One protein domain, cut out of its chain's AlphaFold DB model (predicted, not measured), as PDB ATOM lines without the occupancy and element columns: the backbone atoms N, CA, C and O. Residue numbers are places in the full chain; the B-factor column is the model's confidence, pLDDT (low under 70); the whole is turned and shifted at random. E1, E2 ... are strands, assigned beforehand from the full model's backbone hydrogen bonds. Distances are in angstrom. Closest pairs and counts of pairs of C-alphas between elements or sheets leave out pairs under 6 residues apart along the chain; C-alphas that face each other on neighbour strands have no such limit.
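What this domain is: This is residues 741 to 865 of the 1142 residues of a protein of Microbacterium ulmi (UniProt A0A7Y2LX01). What is it? It is a sandwich, two sheets face to face, with little regular structure: E4 E1 E8 E6, mixed, and E3 E2 E5 E7, antiparallel. How large? The compact, all-strand printed part has 125 residues, 44 in eight named strands, radius of gyration of the C-alphas 14.2 A and spans 42 by 33 by 32 A.

Where its parts are: Where are strands? E1 holds residues 741 to 748, from C-alpha (25.053, 38.151, 87.581); E2 762 to 766, E3 778 to 780, E4 784 to 787, E5 793 to 799, E6 829 to 833 and E7 848 to 850. Where is E8? It holds residues 856 to 864, ending at C-alpha (23.290, 17.043, 96.766).

How they stand to each other: What is parallel? E1 is parallel to E8, N 742 2.8 A from O 857. Are sheets near? The closest C-alphas of E1 and E2, 743 and 763, are 6.7 A apart.

The domain as a whole: Is any link long? E5 to E6 is a long link. Is confidence even? Residues 768 to 777 are among those under 70.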
ATOM      1  N   LEU A 741      25.538  39.337  86.884       91.31
ATOM      2  CA  LEU A 741      25.053  38.151  87.581       91.31
ATOM      3  C   LEU A 741      25.800  36.915  87.078       91.31
ATOM      4  O   LEU A 741      25.757  36.598  85.889       91.31
ATOM      5  N   THR A 742      26.443  36.202  88.001       93.06
ATOM      6  CA  THR A 742      27.030  34.877  87.781       93.06
ATOM      7  C   THR A 742      26.120  33.800  88.362       93.06
ATOM      8  O   THR A 742      25.775  33.859  89.543       93.06
ATOM      9  N   LEU A 743      25.784  32.778  87.573       94.12
ATOM     10  CA  LEU A 743      25.108  31.572  88.055       94.12
ATOM     11  C   LEU A 743      26.112  30.432  88.223       94.12
ATOM     12  O   LEU A 743      26.882  30.128  87.309       94.12
ATOM     13  N   ARG A 744      26.088  29.766  89.378       92.12
ATOM     14  CA  ARG A 744      26.881  28.565  89.664       92.12
ATOM     15  C   ARG A 744      26.004  27.396  90.076       92.12
ATOM     16  O   ARG A 744      24.980  27.566  90.733       92.12
ATOM     17  N   LYS A 745      26.484  26.201  89.754       91.31
ATOM     18  CA  LYS A 745      26.090  24.957  90.403       91.31
ATOM     19  C   LYS A 745      27.185  24.543  91.380       91.31
ATOM     20  O   LYS A 745      28.360  24.571  91.021       91.31
ATOM     21  N   ASP A 746      26.768  24.109  92.562       88.19
ATOM     22  CA  ASP A 746      27.566  23.304  93.482       88.19
ATOM     23  C   ASP A 746      26.813  21.992  93.767       88.19
ATOM     24  O   ASP A 746      25.601  22.008  93.997       88.19
ATOM     25  N   VAL A 747      27.508  20.854  93.706       89.44
ATOM     26  CA  VAL A 747      26.934  19.525  93.968       89.44
ATOM     27  C   VAL A 747      27.742  18.853  95.068       89.44
ATOM     28  O   VAL A 747      28.813  18.292  94.831       89.44
ATOM     29  N   THR A 748      27.204  18.870  96.286       83.56
ATOM     30  CA  THR A 748      27.729  18.063  97.392       83.56
ATOM     31  C   THR A 748      27.660  16.584  97.008       83.56
ATOM     32  O   THR A 748      26.634  16.138  96.496       83.56
ATOM     33  N   ASN A 749      28.746  15.851  97.272       84.06
ATOM     34  CA  ASN A 749      29.024  14.483  96.809       84.06
ATOM     35  C   ASN A 749      29.287  14.327  95.297       84.06
ATOM     36  O   ASN A 749      29.493  13.211  94.837       84.06
ATOM     37  N   GLY A 750      29.400  15.427  94.546       86.25
ATOM     38  CA  GLY A 750      29.810  15.427  93.141       86.25
ATOM     39  C   GLY A 750      28.661  15.217  92.141       86.25
ATOM     40  O   GLY A 750      27.593  14.711  92.502       86.25
ATOM     41  N   PRO A 751      28.853  15.634  90.872       88.81
ATOM     42  CA  PRO A 751      27.883  15.413  89.800       88.81
ATOM     43  C   PRO A 751      27.742  13.918  89.481       88.81
ATOM     44  O   PRO A 751      28.588  13.111  89.868       88.81
ATOM     45  N   LEU A 752      26.673  13.542  88.778       88.50
ATOM     46  CA  LEU A 752      26.508  12.178  88.269       88.50
ATOM     47  C   LEU A 752      27.394  11.948  87.043       88.50
ATOM     48  O   LEU A 752      27.402  12.772  86.131       88.50
ATOM     49  N   ASP A 753      28.059  10.797  86.986       82.56
ATOM     50  CA  ASP A 753      28.768  10.367  85.782       82.56
ATOM     51  C   ASP A 753      27.764   9.967  84.693       82.56
ATOM     52  O   ASP A 753      26.968   9.036  84.869       82.56
ATOM     53  N   THR A 754      27.811  10.674  83.565       79.19
ATOM     54  CA  THR A 754      27.030  10.398  82.354       79.19
ATOM     55  C   THR A 754      27.920   9.767  81.274       79.19
ATOM     56  O   THR A 754      29.119  10.052  81.233       79.19
ATOM     57  N   PRO A 755      27.380   8.933  80.361       70.75
ATOM     58  CA  PRO A 755      28.185   8.267  79.330       70.75
ATOM     59  C   PRO A 755      28.958   9.211  78.395       70.75
ATOM     60  O   PRO A 755      29.996   8.818  77.864       70.75
ATOM     61  N   GLU A 756      28.459  10.436  78.193       74.19
ATOM     62  CA  GLU A 756      29.066  11.448  77.313       74.19
ATOM     63  C   GLU A 756      29.738  12.606  78.088       74.19
ATOM     64  O   GLU A 756      30.369  13.469  77.480       74.19
ATOM     65  N   GLY A 757      29.697  12.590  79.431       75.56
ATOM     66  CA  GLY A 757      30.303  13.621  80.287       75.56
ATOM     67  C   GLY A 757      29.544  14.954  80.310       75.56
ATOM     68  O   GLY A 757      30.141  15.999  80.562       75.56
ATOM     69  N   GLU A 758      28.248  14.916  80.008       82.06
ATOM     70  CA  GLU A 758      27.341  16.062  79.955       82.06
ATOM     71  C   GLU A 758      26.831  16.463  81.350       82.06
ATOM     72  O   GLU A 758      26.517  15.603  82.181       82.06
ATOM     73  N   ASP A 759      26.704  17.776  81.580       84.25
ATOM     74  CA  ASP A 759      25.954  18.336  82.707       84.25
ATOM     75  C   ASP A 759      24.457  18.044  82.492       84.25
ATOM     76  O   ASP A 759      23.912  18.405  81.460       84.25
ATOM     77  N   LEU A 760      23.757  17.452  83.465       87.06
ATOM     78  CA  LEU A 760      22.315  17.135  83.355       87.06
ATOM     79  C   LEU A 760      21.391  18.302  83.772       87.06
ATOM     80  O   LEU A 760      20.244  18.089  84.184       87.06
ATOM     81  N   TRP A 761      21.921  19.526  83.782       90.31
ATOM     82  CA  TRP A 761      21.228  20.724  84.246       90.31
ATOM     83  C   TRP A 761      21.673  21.976  83.480       90.31
ATOM     84  O   TRP A 761      22.853  22.219  83.230       90.31
ATOM     85  N   GLY A 762      20.703  22.836  83.193       91.38
ATOM     86  CA  GLY A 762      20.890  24.244  82.888       91.38
ATOM     87  C   GLY A 762      20.534  25.092  84.107       91.38
ATOM     88  O   GLY A 762      19.682  24.737  84.919       91.38
ATOM     89  N   LEU A 763      21.190  26.235  84.237       93.06
ATOM     90  CA  LEU A 763      20.862  27.296  85.179       93.06
ATOM     91  C   LEU A 763      20.291  28.459  84.377       93.06
ATOM     92  O   LEU A 763      20.863  28.822  83.349       93.06
ATOM     93  N   VAL A 764      19.191  29.045  84.842       91.75
ATOM     94  CA  VAL A 764      18.522  30.176  84.194       91.75
ATOM     95  C   VAL A 764      18.151  31.233  85.231       91.75
ATOM     96  O   VAL A 764      17.631  30.919  86.302       91.75
ATOM     97  N   ALA A 765      18.399  32.497  84.895       91.06
ATOM     98  CA  ALA A 765      17.880  33.666  85.592       91.06
ATOM     99  C   ALA A 765      16.877  34.381  84.677       91.06
ATOM    100  O   ALA A 765      17.278  35.149  83.801       91.06
ATOM    101  N   ASP A 766      15.582  34.127  84.870       85.38
ATOM    102  CA  ASP A 766      14.509  34.665  84.029       85.38
ATOM    103  C   ASP A 766      13.973  35.999  84.560       85.38
ATOM    104  O   ASP A 766      13.558  36.124  85.717       85.38
ATOM    105  N   SER A 767      13.932  37.000  83.679       75.06
ATOM    106  CA  SER A 767      13.333  38.310  83.945       75.06
ATOM    107  C   SER A 767      11.832  38.310  83.611       75.06
ATOM    108  O   SER A 767      11.443  37.741  82.592       75.06
ATOM    109  N   PRO A 768      10.962  38.991  84.387       60.75
ATOM    110  CA  PRO A 768       9.543  39.149  84.055       60.75
ATOM    111  C   PRO A 768       9.275  40.168  82.925       60.75
ATOM    112  O   PRO A 768       8.114  40.399  82.577       60.75
ATOM    113  N   PHE A 769      10.310  40.819  82.379       59.09
ATOM    114  CA  PHE A 769      10.189  41.794  81.293       59.09
ATOM    115  C   PHE A 769      10.304  41.106  79.921       59.09
ATOM    116  O   PHE A 769      11.375  40.673  79.505       59.09
ATOM    117  N   ASN A 770       9.182  41.026  79.200       53.44
ATOM    118  CA  ASN A 770       9.046  40.185  78.001       53.44
ATOM    119  C   ASN A 770       9.392  40.875  76.659       53.44
ATOM    120  O   ASN A 770       9.256  40.239  75.613       53.44
ATOM    121  N   ASP A 771       9.798  42.149  76.658       50.53
ATOM    122  CA  ASP A 771      10.044  42.926  75.430       50.53
ATOM    123  C   ASP A 771      11.550  43.009  75.075       50.53
ATOM    124  O   ASP A 771      12.349  43.505  75.875       50.53
ATOM    125  N   PRO A 772      11.973  42.574  73.867       49.41
ATOM    126  CA  PRO A 772      13.348  42.736  73.386       49.41
ATOM    127  C   PRO A 772      13.771  44.214  73.259       49.41
ATOM    128  O   PRO A 772      12.934  45.057  72.929       49.41
ATOM    129  N   PRO A 773      15.066  44.552  73.431       50.78
ATOM    130  CA  PRO A 773      16.220  43.651  73.549       50.78
ATOM    131  C   PRO A 773      16.462  43.098  74.966       50.78
ATOM    132  O   PRO A 773      17.454  42.415  75.188       50.78
ATOM    133  N   TRP A 774      15.573  43.379  75.919       54.19
ATOM    134  CA  TRP A 774      15.791  43.181  77.356       54.19
ATOM    135  C   TRP A 774      15.432  41.786  77.885       54.19
ATOM    136  O   TRP A 774      15.502  41.534  79.083       54.19
ATOM    137  N   ASN A 775      15.097  40.855  76.991       56.94
ATOM    138  CA  ASN A 775      14.713  39.479  77.307       56.94
ATOM    139  C   ASN A 775      15.916  38.531  77.532       56.94
ATOM    140  O   ASN A 775      15.781  37.317  77.371       56.94
ATOM    141  N   VAL A 776      17.103  39.072  77.826       54.91
ATOM    142  CA  VAL A 776      18.332  38.291  78.028       54.91
ATOM    143  C   VAL A 776      18.418  37.870  79.494       54.91
ATOM    144  O   VAL A 776      18.961  38.582  80.338       54.91
ATOM    145  N   GLY A 777      17.843  36.709  79.798       68.12
ATOM    146  CA  GLY A 777      18.157  35.987  81.028       68.12
ATOM    147  C   GLY A 777      19.580  35.426  80.984       68.12
ATOM    148  O   GLY A 777      20.110  35.138  79.908       68.12
ATOM    149  N   VAL A 778      20.208  35.254  82.148       85.06
ATOM    150  CA  VAL A 778      21.507  34.565  82.238       85.06
ATOM    151  C   VAL A 778      21.250  33.067  82.120       85.06
ATOM    152  O   VAL A 778      20.456  32.550  82.904       85.06
ATOM    153  N   SER A 779      21.886  32.362  81.178       89.94
ATOM    154  CA  SER A 779      21.717  30.909  81.047       89.94
ATOM    155  C   SER A 779      22.978  30.148  80.627       89.94
ATOM    156  O   SER A 779      23.773  30.620  79.818       89.94
ATOM    157  N   GLY A 780      23.170  28.960  81.207       89.81
ATOM    158  CA  GLY A 780      24.339  28.086  81.016       89.81
ATOM    159  C   GLY A 780      24.410  27.004  82.103       89.81
ATOM    160  O   GLY A 780      23.553  26.983  82.978       89.81
ATOM    161  N   THR A 781      25.397  26.104  82.083       88.50
ATOM    162  CA  THR A 781      25.431  24.966  83.030       88.50
ATOM    163  C   THR A 781      26.073  25.316  84.380       88.50
ATOM    164  O   THR A 781      25.518  25.005  85.431       88.50
ATOM    165  N   THR A 782      27.206  26.024  84.411       92.12
ATOM    166  CA  THR A 782      27.781  26.596  85.647       92.12
ATOM    167  C   THR A 782      28.830  27.670  85.343       92.12
ATOM    168  O   THR A 782      29.456  27.662  84.285       92.12
ATOM    169  N   GLY A 783      29.030  28.622  86.257       89.69
ATOM    170  CA  GLY A 783      30.013  29.705  86.122       89.69
ATOM    171  C   GLY A 783      29.682  30.742  85.040       89.69
ATOM    172  O   GLY A 783      30.535  31.565  84.706       89.69
ATOM    173  N   VAL A 784      28.466  30.715  84.489       91.31
ATOM    174  CA  VAL A 784      28.028  31.643  83.443       91.31
ATOM    175  C   VAL A 784      27.774  33.024  84.037       91.31
ATOM    176  O   VAL A 784      27.116  33.141  85.065       91.31
ATOM    177  N   THR A 785      28.298  34.064  83.389       91.94
ATOM    178  CA  THR A 785      28.142  35.466  83.800       91.94
ATOM    179  C   THR A 785      27.609  36.285  82.635       91.94
ATOM    180  O   THR A 785      28.096  36.135  81.515       91.94
ATOM    181  N   ALA A 786      26.646  37.165  82.899       89.56
ATOM    182  CA  ALA A 786      26.196  38.172  81.943       89.56
ATOM    183  C   ALA A 786      25.853  39.491  82.651       89.56
ATOM    184  O   ALA A 786      25.672  39.534  83.871       89.56
ATOM    185  N   GLU A 787      25.768  40.565  81.865       88.38
ATOM    186  CA  GLU A 787      25.209  41.836  82.321       88.38
ATOM    187  C   GLU A 787      23.690  41.701  82.510       88.38
ATOM    188  O   GLU A 787      23.005  41.060  81.711       88.38
ATOM    189  N   VAL A 788      23.172  42.299  83.579       86.44
ATOM    190  CA  VAL A 788      21.761  42.272  83.970       86.44
ATOM    191  C   VAL A 788      21.233  43.679  84.215       86.44
ATOM    192  O   VAL A 788      21.985  44.620  84.470       86.44
ATOM    193  N   ILE A 789      19.911  43.826  84.159       84.50
ATOM    194  CA  ILE A 789      19.243  45.095  84.426       84.50
ATOM    195  C   ILE A 789      19.333  45.408  85.929       84.50
ATOM    196  O   ILE A 789      18.812  44.629  86.736       84.50
ATOM    197  N   PRO A 790      19.940  46.543  86.323       82.56
ATOM    198  CA  PRO A 790      20.031  46.928  87.723       82.56
ATOM    199  C   PRO A 790      18.641  47.142  88.331       82.56
ATOM    200  O   PRO A 790      17.764  47.764  87.733       82.56
ATOM    201  N   GLY A 791      18.426  46.605  89.530       76.06
ATOM    202  CA  GLY A 791      17.157  46.686  90.257       76.06
ATOM    203  C   GLY A 791      16.031  45.793  89.718       76.06
ATOM    204  O   GLY A 791      14.971  45.732  90.343       76.06
ATOM    205  N   ALA A 792      16.226  45.071  88.607       80.38
ATOM    206  CA  ALA A 792      15.250  44.091  88.140       80.38
ATOM    207  C   ALA A 792      15.302  42.796  88.966       80.38
ATOM    208  O   ALA A 792      16.358  42.351  89.413       80.38
ATOM    209  N   LEU A 793      14.133  42.176  89.132       82.44
ATOM    210  CA  LEU A 793      13.986  40.855  89.733       82.44
ATOM    211  C   LEU A 793      14.232  39.773  88.677       82.44
ATOM    212  O   LEU A 793      13.545  39.749  87.657       82.44
ATOM    213  N   TYR A 794      15.123  38.835  88.979       86.50
ATOM    214  CA  TYR A 794      15.356  37.628  88.192       86.50
ATOM    215  C   TYR A 794      14.958  36.392  89.007       86.50
ATOM    216  O   TYR A 794      15.443  36.203  90.123       86.50
ATOM    217  N   GLN A 795      14.075  35.550  88.467       89.88
ATOM    218  CA  GLN A 795      13.720  34.258  89.066       89.88
ATOM    219  C   GLN A 795      14.765  33.211  88.673       89.88
ATOM    220  O   GLN A 795      15.091  33.073  87.497       89.88
ATOM    221  N   LEU A 796      15.297  32.494  89.661       91.12
ATOM    222  CA  LEU A 796      16.404  31.560  89.494       91.12
ATOM    223  C   LEU A 796      15.890  30.123  89.418       91.12
ATOM    224  O   LEU A 796      15.309  29.592  90.371       91.12
ATOM    225  N   ALA A 797      16.127  29.480  88.282       91.19
ATOM    226  CA  ALA A 797      15.660  28.137  87.996       91.19
ATOM    227  C   ALA A 797      16.795  27.236  87.516       91.19
ATOM    228  O   ALA A 797      17.593  27.593  86.655       91.19
ATOM    229  N   GLU A 798      16.824  26.025  88.051       91.44
ATOM    230  CA  GLU A 798      17.374  24.875  87.359       91.44
ATOM    231  C   GLU A 798      16.381  24.408  86.296       91.44
ATOM    232  O   GLU A 798      15.212  24.138  86.589       91.44
ATOM    233  N   THR A 799      16.865  24.260  85.072       88.81
ATOM    234  CA  THR A 799      16.164  23.617  83.963       88.81
ATOM    235  C   THR A 799      16.950  22.383  83.528       88.81
ATOM    236  O   THR A 799      18.107  22.219  83.910       88.81
ATOM    237  N   PRO A 800      16.385  21.499  82.702       84.94
ATOM    238  CA  PRO A 800      17.203  20.694  81.806       84.94
ATOM    239  C   PRO A 800      18.039  21.607  80.895       84.94
ATOM    240  O   PRO A 800      17.576  22.679  80.495       84.94
ATOM    241  N   ASP A 801      19.259  21.196  80.583       81.12
ATOM    242  CA  ASP A 801      20.123  21.764  79.542       81.12
ATOM    243  C   ASP A 801      19.699  21.273  78.141       81.12
ATOM    244  O   ASP A 801      19.569  22.078  77.215       81.12
ATOM    245  N   LEU A 802      19.376  19.980  78.015       81.19
ATOM    246  CA  LEU A 802      18.760  19.359  76.841       81.19
ATOM    247  C   LEU A 802      17.319  18.923  77.130       81.19
ATOM    248  O   LEU A 802      16.942  18.627  78.261       81.19
ATOM    249  N   SER A 803      16.484  18.836  76.090       78.75
ATOM    250  CA  SER A 803      15.057  18.491  76.229       78.75
ATOM    251  C   SER A 803      14.776  17.062  76.713       78.75
ATOM    252  O   SER A 803      13.624  16.741  77.005       78.75
ATOM    253  N   GLU A 804      15.800  16.212  76.748       77.06
ATOM    254  CA  GLU A 804      15.752  14.839  77.260       77.06
ATOM    255  C   GLU A 804      16.334  14.688  78.677       77.06
ATOM    256  O   GLU A 804      16.158  13.639  79.292       77.06
ATOM    257  N   HIS A 805      16.947  15.741  79.230       82.06
ATOM    258  CA  HIS A 805      17.488  15.757  80.590       82.06
ATOM    259  C   HIS A 805      16.430  16.171  81.629       82.06
ATOM    260  O   HIS A 805      15.353  16.683  81.311       82.06
ATOM    261  N   PHE A 806      16.729  15.940  82.910       80.31
ATOM    262  CA  PHE A 806      15.815  16.200  84.028       80.31
ATOM    263  C   PHE A 806      16.579  16.740  85.239       80.31
ATOM    264  O   PHE A 806      17.559  16.146  85.669       80.31
ATOM    265  N   THR A 807      16.093  17.796  85.890       77.12
ATOM    266  CA  THR A 807      16.745  18.336  87.105       77.12
ATOM    267  C   THR A 807      16.598  17.428  88.331       77.12
ATOM    268  O   THR A 807      17.395  17.495  89.261       77.12
ATOM    269  N   GLN A 808      15.622  16.513  88.304       79.88
ATOM    270  CA  GLN A 808      15.297  15.552  89.370       79.88
ATOM    271  C   GLN A 808      16.393  14.507  89.656       79.88
ATOM    272  O   GLN A 808      16.284  13.766  90.629       79.88
ATOM    273  N   HIS A 809      17.448  14.453  88.837       84.88
ATOM    274  CA  HIS A 809      18.686  13.725  89.134       84.88
ATOM    275  C   HIS A 809      19.345  14.177  90.449       84.88
ATOM    276  O   HIS A 809      20.046  13.400  91.098       84.88
ATOM    277  N   TYR A 810      19.101  15.428  90.842       87.44
ATOM    278  CA  TYR A 810      19.671  16.071  92.013       87.44
ATOM    279  C   TYR A 810      18.565  16.554  92.950       87.44
ATOM    280  O   TYR A 810      17.490  16.955  92.504       87.44
ATOM    281  N   LEU A 811      18.852  16.599  94.253       82.31
ATOM    282  CA  LEU A 811      18.012  17.334  95.196       82.31
ATOM    283  C   LEU A 811      18.634  18.710  95.453       82.31
ATOM    284  O   LEU A 811      19.721  18.793  96.024       82.31
ATOM    285  N   GLN A 812      17.951  19.774  95.025       84.69
ATOM    286  CA  GLN A 812      18.293  21.153  95.383       84.69
ATOM    287  C   GLN A 812      17.890  21.419  96.843       84.69
ATOM    288  O   GLN A 812      16.817  20.999  97.282       84.69
ATOM    289  N   HIS A 813      18.728  22.131  97.598       74.75
ATOM    290  CA  HIS A 813      18.356  22.628  98.920       74.75
ATOM    291  C   HIS A 813      17.289  23.727  98.772       74.75
ATOM    292  O   HIS A 813      17.565  24.807  98.253       74.75
ATOM    293  N   ASP A 814      16.057  23.441  99.199       76.75
ATOM    294  CA  ASP A 814      14.893  24.317  99.038       76.75
ATOM    295  C   ASP A 814      14.257  24.627 100.403       76.75
ATOM    296  O   ASP A 814      13.775  23.734 101.103       76.75
ATOM    297  N   ILE A 815      14.282  25.909 100.774       69.12
ATOM    298  CA  ILE A 815      13.739  26.473 102.019       69.12
ATOM    299  C   ILE A 815      12.670  27.549 101.757       69.12
ATOM    300  O   ILE A 815      12.307  28.292 102.670       69.12
ATOM    301  N   ARG A 816      12.159  27.647 100.519       76.38
ATOM    302  CA  ARG A 816      11.195  28.679 100.097       76.38
ATOM    303  C   ARG A 816       9.882  28.614 100.879       76.38
ATOM    304  O   ARG A 816       9.388  27.534 101.220       76.38
ATOM    305  N   THR A 817       9.263  29.767 101.129       62.34
ATOM    306  CA  THR A 817       7.996  29.828 101.874       62.34
ATOM    307  C   THR A 817       6.790  29.383 101.036       62.34
ATOM    308  O   THR A 817       6.796  29.423  99.806       62.34
ATOM    309  N   GLN A 818       5.717  28.930 101.703       49.50
ATOM    310  CA  GLN A 818       4.453  28.574 101.045       49.50
ATOM    311  C   GLN A 818       3.311  29.538 101.416       49.50
ATOM    312  O   GLN A 818       3.109  29.802 102.604       49.50
ATOM    313  N   PRO A 819       2.505  30.008 100.439       58.78
ATOM    314  CA  PRO A 819       2.594  29.728  98.999       58.78
ATOM    315  C   PRO A 819       3.832  30.365  98.342       58.78
ATOM    316  O   PRO A 819       4.200  31.478  98.705       58.78
ATOM    317  N   LEU A 820       4.430  29.660  97.370       63.12
ATOM    318  CA  LEU A 820       5.666  30.075  96.692       63.12
ATOM    319  C   LEU A 820       5.540  31.486  96.113       63.12
ATOM    320  O   LEU A 820       4.624  31.766  95.335       63.12
ATOM    321  N   LEU A 821       6.488  32.353  96.468       61.47
ATOM    322  CA  LEU A 821       6.527  33.729  95.986       61.47
ATOM    323  C   LEU A 821       6.963  33.822  94.516       61.47
ATOM    324  O   LEU A 821       6.386  34.591  93.745       61.47
ATOM    325  N   TYR A 822       7.954  33.021  94.133       79.25
ATOM    326  CA  TYR A 822       8.532  32.993  92.794       79.25
ATOM    327  C   TYR A 822       8.246  31.627  92.150       79.25
ATOM    328  O   TYR A 822       9.006  30.674  92.331       79.25
ATOM    329  N   PRO A 823       7.093  31.474  91.468       80.19
ATOM    330  CA  PRO A 823       6.600  30.171  91.025       80.19
ATOM    331  C   PRO A 823       7.363  29.587  89.829       80.19
ATOM    332  O   PRO A 823       7.118  28.435  89.486       80.19
ATOM    333  N   GLN A 824       8.245  30.358  89.178       83.88
ATOM    334  CA  GLN A 824       9.115  29.855  88.106       83.88
ATOM    335  C   GLN A 824      10.461  29.337  88.634       83.88
ATOM    336  O   GLN A 824      11.157  28.629  87.914       83.88
ATOM    337  N   SER A 825      10.822  29.658  89.879       87.06
ATOM    338  CA  SER A 825      12.082  29.229  90.485       87.06
ATOM    339  C   SER A 825      12.082  27.730  90.804       87.06
ATOM    340  O   SER A 825      11.051  27.167  91.189       87.06
ATOM    341  N   SER A 826      13.240  27.075  90.712       86.31
ATOM    342  CA  SER A 826      13.368  25.628  90.971       86.31
ATOM    343  C   SER A 826      13.485  25.278  92.456       86.31
ATOM    344  O   SER A 826      12.943  24.262  92.880       86.31
ATOM    345  N   GLY A 827      14.127  26.146  93.241       80.94
ATOM    346  CA  GLY A 827      14.487  25.941  94.645       80.94
ATOM    347  C   GLY A 827      15.159  27.187  95.224       80.94
ATOM    348  O   GLY A 827      15.094  28.258  94.614       80.94
ATOM    349  N   SER A 828      15.809  27.065  96.381       81.56
ATOM    350  CA  SER A 828      16.580  28.161  96.979       81.56
ATOM    351  C   SER A 828      17.996  28.244  96.402       81.56
ATOM    352  O   SER A 828      18.593  27.250  95.986       81.56
ATOM    353  N   TRP A 829      18.545  29.454  96.395       85.81
ATOM    354  CA  TRP A 829      19.867  29.777  95.871       85.81
ATOM    355  C   TRP A 829      20.653  30.595  96.895       85.81
ATOM    356  O   TRP A 829      20.106  31.483  97.547       85.81
ATOM    357  N   ASN A 830      21.951  30.325  97.012       79.19
ATOM    358  CA  ASN A 830      22.864  31.133  97.814       79.19
ATOM    359  C   ASN A 830      23.413  32.268  96.940       79.19
ATOM    360  O   ASN A 830      24.307  32.037  96.123       79.19
ATOM    361  N   CYS A 831      22.832  33.460  97.065       80.88
ATOM    362  CA  CYS A 831      23.220  34.654  96.319       80.88
ATOM    363  C   CYS A 831      24.034  35.603  97.200       80.88
ATOM    364  O   CYS A 831      23.667  35.862  98.341       80.88
ATOM    365  N   ARG A 832      25.134  36.138  96.665       77.19
ATOM    366  CA  ARG A 832      26.025  37.063  97.383       77.19
ATOM    367  C   ARG A 832      26.696  38.056  96.430       77.19
ATOM    368  O   ARG A 832      26.975  37.674  95.293       77.19
ATOM    369  N   PRO A 833      27.018  39.287  96.860       76.50
ATOM    370  CA  PRO A 833      27.920  40.154  96.109       76.50
ATOM    371  C   PRO A 833      29.344  39.563  96.063       76.50
ATOM    372  O   PRO A 833      29.750  38.819  96.959       76.50
ATOM    373  N   GLN A 834      30.110  39.889  95.017       71.56
ATOM    374  CA  GLN A 834      31.512  39.463  94.885       71.56
ATOM    375  C   GLN A 834      32.479  40.339  95.709       71.56
ATOM    376  O   GLN A 834      33.518  39.852  96.157       71.56
ATOM    377  N   SER A 835      32.136  41.610  95.942       58.62
ATOM    378  CA  SER A 835      32.760  42.473  96.957       58.62
ATOM    379  C   SER A 835      32.152  42.220  98.350       58.62
ATOM    380  O   SER A 835      30.994  41.826  98.439       58.62
ATOM    381  N   ASP A 836      32.945  42.441  99.406       47.69
ATOM    382  CA  ASP A 836      32.782  41.969 100.802       47.69
ATOM    383  C   ASP A 836      31.329  41.742 101.321       47.69
ATOM    384  O   ASP A 836      30.509  42.665 101.287       47.69
ATOM    385  N   PRO A 837      30.980  40.538 101.835       47.59
ATOM    386  CA  PRO A 837      29.596  40.183 102.130       47.59
ATOM    387  C   PRO A 837      29.199  40.423 103.597       47.59
ATOM    388  O   PRO A 837      29.566  39.650 104.483       47.59
ATOM    389  N   ILE A 838      28.337  41.418 103.829       37.12
ATOM    390  CA  ILE A 838      27.256  41.429 104.839       37.12
ATOM    391  C   ILE A 838      26.254  42.521 104.435       37.12
ATOM    392  O   ILE A 838      26.640  43.624 104.060       37.12
ATOM    393  N   GLY A 839      24.959  42.208 104.535       42.72
ATOM    394  CA  GLY A 839      23.882  43.051 104.010       42.72
ATOM    395  C   GLY A 839      23.402  42.525 102.665       42.72
ATOM    396  O   GLY A 839      23.608  43.163 101.642       42.72
ATOM    397  N   ASP A 840      22.793  41.339 102.684       43.72
ATOM    398  CA  ASP A 840      22.232  40.709 101.496       43.72
ATOM    399  C   ASP A 840      20.799  41.219 101.234       43.72
ATOM    400  O   ASP A 840      19.911  40.954 102.052       43.72
ATOM    401  N   PRO A 841      20.543  41.957 100.135       46.00
ATOM    402  CA  PRO A 841      19.195  42.260  99.662       46.00
ATOM    403  C   PRO A 841      18.600  41.109  98.834       46.00
ATOM    404  O   PRO A 841      17.478  41.247  98.341       46.00
ATOM    405  N   SER A 842      19.332  40.008  98.611       51.38
ATOM    406  CA  SER A 842      18.834  38.905  97.803       51.38
ATOM    407  C   SER A 842      17.638  38.226  98.459       51.38
ATOM    408  O   SER A 842      17.552  37.992  99.664       51.38
ATOM    409  N   VAL A 843      16.715  37.833  97.595       62.31
ATOM    410  CA  VAL A 843      15.646  36.889  97.901       62.31
ATOM    411  C   VAL A 843      16.066  35.482  97.453       62.31
ATOM    412  O   VAL A 843      15.235  34.689  97.013       62.31
ATOM    413  N   GLY A 844      17.366  35.160  97.562       70.81
ATOM    414  CA  GLY A 844      17.944  33.889  97.111       70.81
ATOM    415  C   GLY A 844      17.315  32.687  97.813       70.81
ATOM    416  O   GLY A 844      16.980  31.692  97.169       70.81
ATOM    417  N   ALA A 845      17.004  32.828  99.106       69.06
ATOM    418  CA  ALA A 845      16.233  31.848  99.872       69.06
ATOM    419  C   ALA A 845      14.840  31.564  99.274       69.06
ATOM    420  O   ALA A 845      14.380  30.431  99.347       69.06
ATOM    421  N   GLU A 846      14.204  32.549  98.627       74.19
ATOM    422  CA  GLU A 846      12.931  32.406  97.899       74.19
ATOM    423  C   GLU A 846      13.117  31.970  96.424       74.19
ATOM    424  O   GLU A 846      12.142  31.706  95.719       74.19
ATOM    425  N   GLY A 847      14.362  31.849  95.954       81.44
ATOM    426  CA  GLY A 847      14.712  31.433  94.595       81.44
ATOM    427  C   GLY A 847      14.779  32.573  93.577       81.44
ATOM    428  O   GLY A 847      14.513  32.349  92.400       81.44
ATOM    429  N   ALA A 848      15.089  33.803  93.986       84.06
ATOM    430  CA  ALA A 848      15.249  34.930  93.064       84.06
ATOM    431  C   ALA A 848      16.394  35.868  93.487       84.06
ATOM    432  O   ALA A 848      16.902  35.790  94.602       84.06
ATOM    433  N   VAL A 849      16.796  36.787  92.609       84.62
ATOM    434  CA  VAL A 849      17.823  37.802  92.897       84.62
ATOM    435  C   VAL A 849      17.431  39.162  92.326       84.62
ATOM    436  O   VAL A 849      16.736  39.250  91.314       84.62
ATOM    437  N   ILE A 850      17.883  40.223  92.991       81.31
ATOM    438  CA  ILE A 850      17.874  41.597  92.488       81.31
ATOM    439  C   ILE A 850      19.323  42.073  92.551       81.31
ATOM    440  O   ILE A 850      19.910  42.084  93.631       81.31
ATOM    441  N   VAL A 851      19.904  42.440  91.409       84.06
ATOM    442  CA  VAL A 851      21.282  42.949  91.339       84.06
ATOM    443  C   VAL A 851      21.232  44.480  91.341       84.06
ATOM    444  O   VAL A 851      20.585  45.046  90.459       84.06
ATOM    445  N   PRO A 852      21.836  45.182  92.318       82.69
ATOM    446  CA  PRO A 852      21.893  46.644  92.318       82.69
ATOM    447  C   PRO A 852      22.745  47.205  91.167       82.69
ATOM    448  O   PRO A 852      23.496  46.477  90.522       82.69
ATOM    449  N   LEU A 853      22.656  48.518  90.937       85.44
ATOM    450  CA  LEU A 853      23.538  49.221  89.999       85.44
ATOM    451  C   LEU A 853      25.012  49.065  90.405       85.44
ATOM    452  O   LEU A 853      25.332  49.138  91.588       85.44
ATOM    453  N   GLY A 854      25.904  48.875  89.429       87.00
ATOM    454  CA  GLY A 854      27.355  48.879  89.654       87.00
ATOM    455  C   GLY A 854      27.889  47.648  90.394       87.00
ATOM    456  O   GLY A 854      29.033  47.668  90.844       87.00
ATOM    457  N   GLN A 855      27.074  46.602  90.562       87.25
ATOM    458  CA  GLN A 855      27.349  45.461  91.439       87.25
ATOM    459  C   GLN A 855      27.482  44.136  90.682       87.25
ATOM    460  O   GLN A 855      26.869  43.928  89.635       87.25
ATOM    461  N   HIS A 856      28.251  43.210  91.259       87.94
ATOM    462  CA  HIS A 856      28.416  41.840  90.764       87.94
ATOM    463  C   HIS A 856      27.866  40.859  91.795       87.94
ATOM    464  O   HIS A 856      28.397  40.786  92.902       87.94
ATOM    465  N   TYR A 857      26.836  40.094  91.436       88.31
ATOM    466  CA  TYR A 857      26.271  39.040  92.284       88.31
ATOM    467  C   TYR A 857      26.602  37.648  91.749       88.31
ATOM    468  O   TYR A 857      26.554  37.392  90.550       88.31
ATOM    469  N   GLU A 858      26.903  36.726  92.655       89.19
ATOM    470  CA  GLU A 858      27.106  35.308  92.385       89.19
ATOM    471  C   GLU A 858      26.009  34.510  93.097       89.19
ATOM    472  O   GLU A 858      25.923  34.529  94.324       89.19
ATOM    473  N   CYS A 859      25.170  33.817  92.329       88.44
ATOM    474  CA  CYS A 859      24.098  32.959  92.824       88.44
ATOM    475  C   CYS A 859      24.439  31.490  92.575       88.44
ATOM    476  O   CYS A 859      24.608  31.067  91.433       88.44
ATOM    477  N   THR A 860      24.504  30.702  93.647       89.44
ATOM    478  CA  THR A 860      24.849  29.276  93.605       89.44
ATOM    479  C   THR A 860      23.643  28.408  93.952       89.44
ATOM    480  O   THR A 860      23.096  28.514  95.052       89.44
ATOM    481  N   ALA A 861      23.248  27.523  93.036       87.50
ATOM    482  CA  ALA A 861      22.331  26.427  93.322       87.50
ATOM    483  C   ALA A 861      23.101  25.334  94.073       87.50
ATOM    484  O   ALA A 861      24.051  24.769  93.525       87.50
ATOM    485  N   GLN A 862      22.716  25.077  95.324       84.62
ATOM    486  CA  GLN A 862      23.306  24.026  96.152       84.62
ATOM    487  C   GLN A 862      22.488  22.744  96.024       84.62
ATOM    488  O   GLN A 862      21.345  22.675  96.483       84.62
ATOM    489  N   ASN A 863      23.097  21.728  95.422       86.75
ATOM    490  CA  ASN A 863      22.487  20.427  95.202       86.75
ATOM    491  C   ASN A 863      23.274  19.338  95.924       86.75
ATOM    492  O   ASN A 863      24.418  19.526  96.340       86.75
ATOM    493  N   THR A 864      22.661  18.170  96.080       85.06
ATOM    494  CA  THR A 864      23.290  17.043  96.766       85.06
ATOM    495  C   THR A 864      22.950  15.720  96.085       85.06
ATOM    496  O   THR A 864      21.781  15.454  95.796       85.06
ATOM    497  N   THR A 865      23.965  14.884  95.860       91.06
ATOM    498  CA  THR A 865      23.854  13.476  95.440       91.06
ATOM    499  C   THR A 865      24.059  12.528  96.632       91.06
ATOM    500  O   THR A 865      24.372  12.947  97.753       91.06
TER     501      THR A 865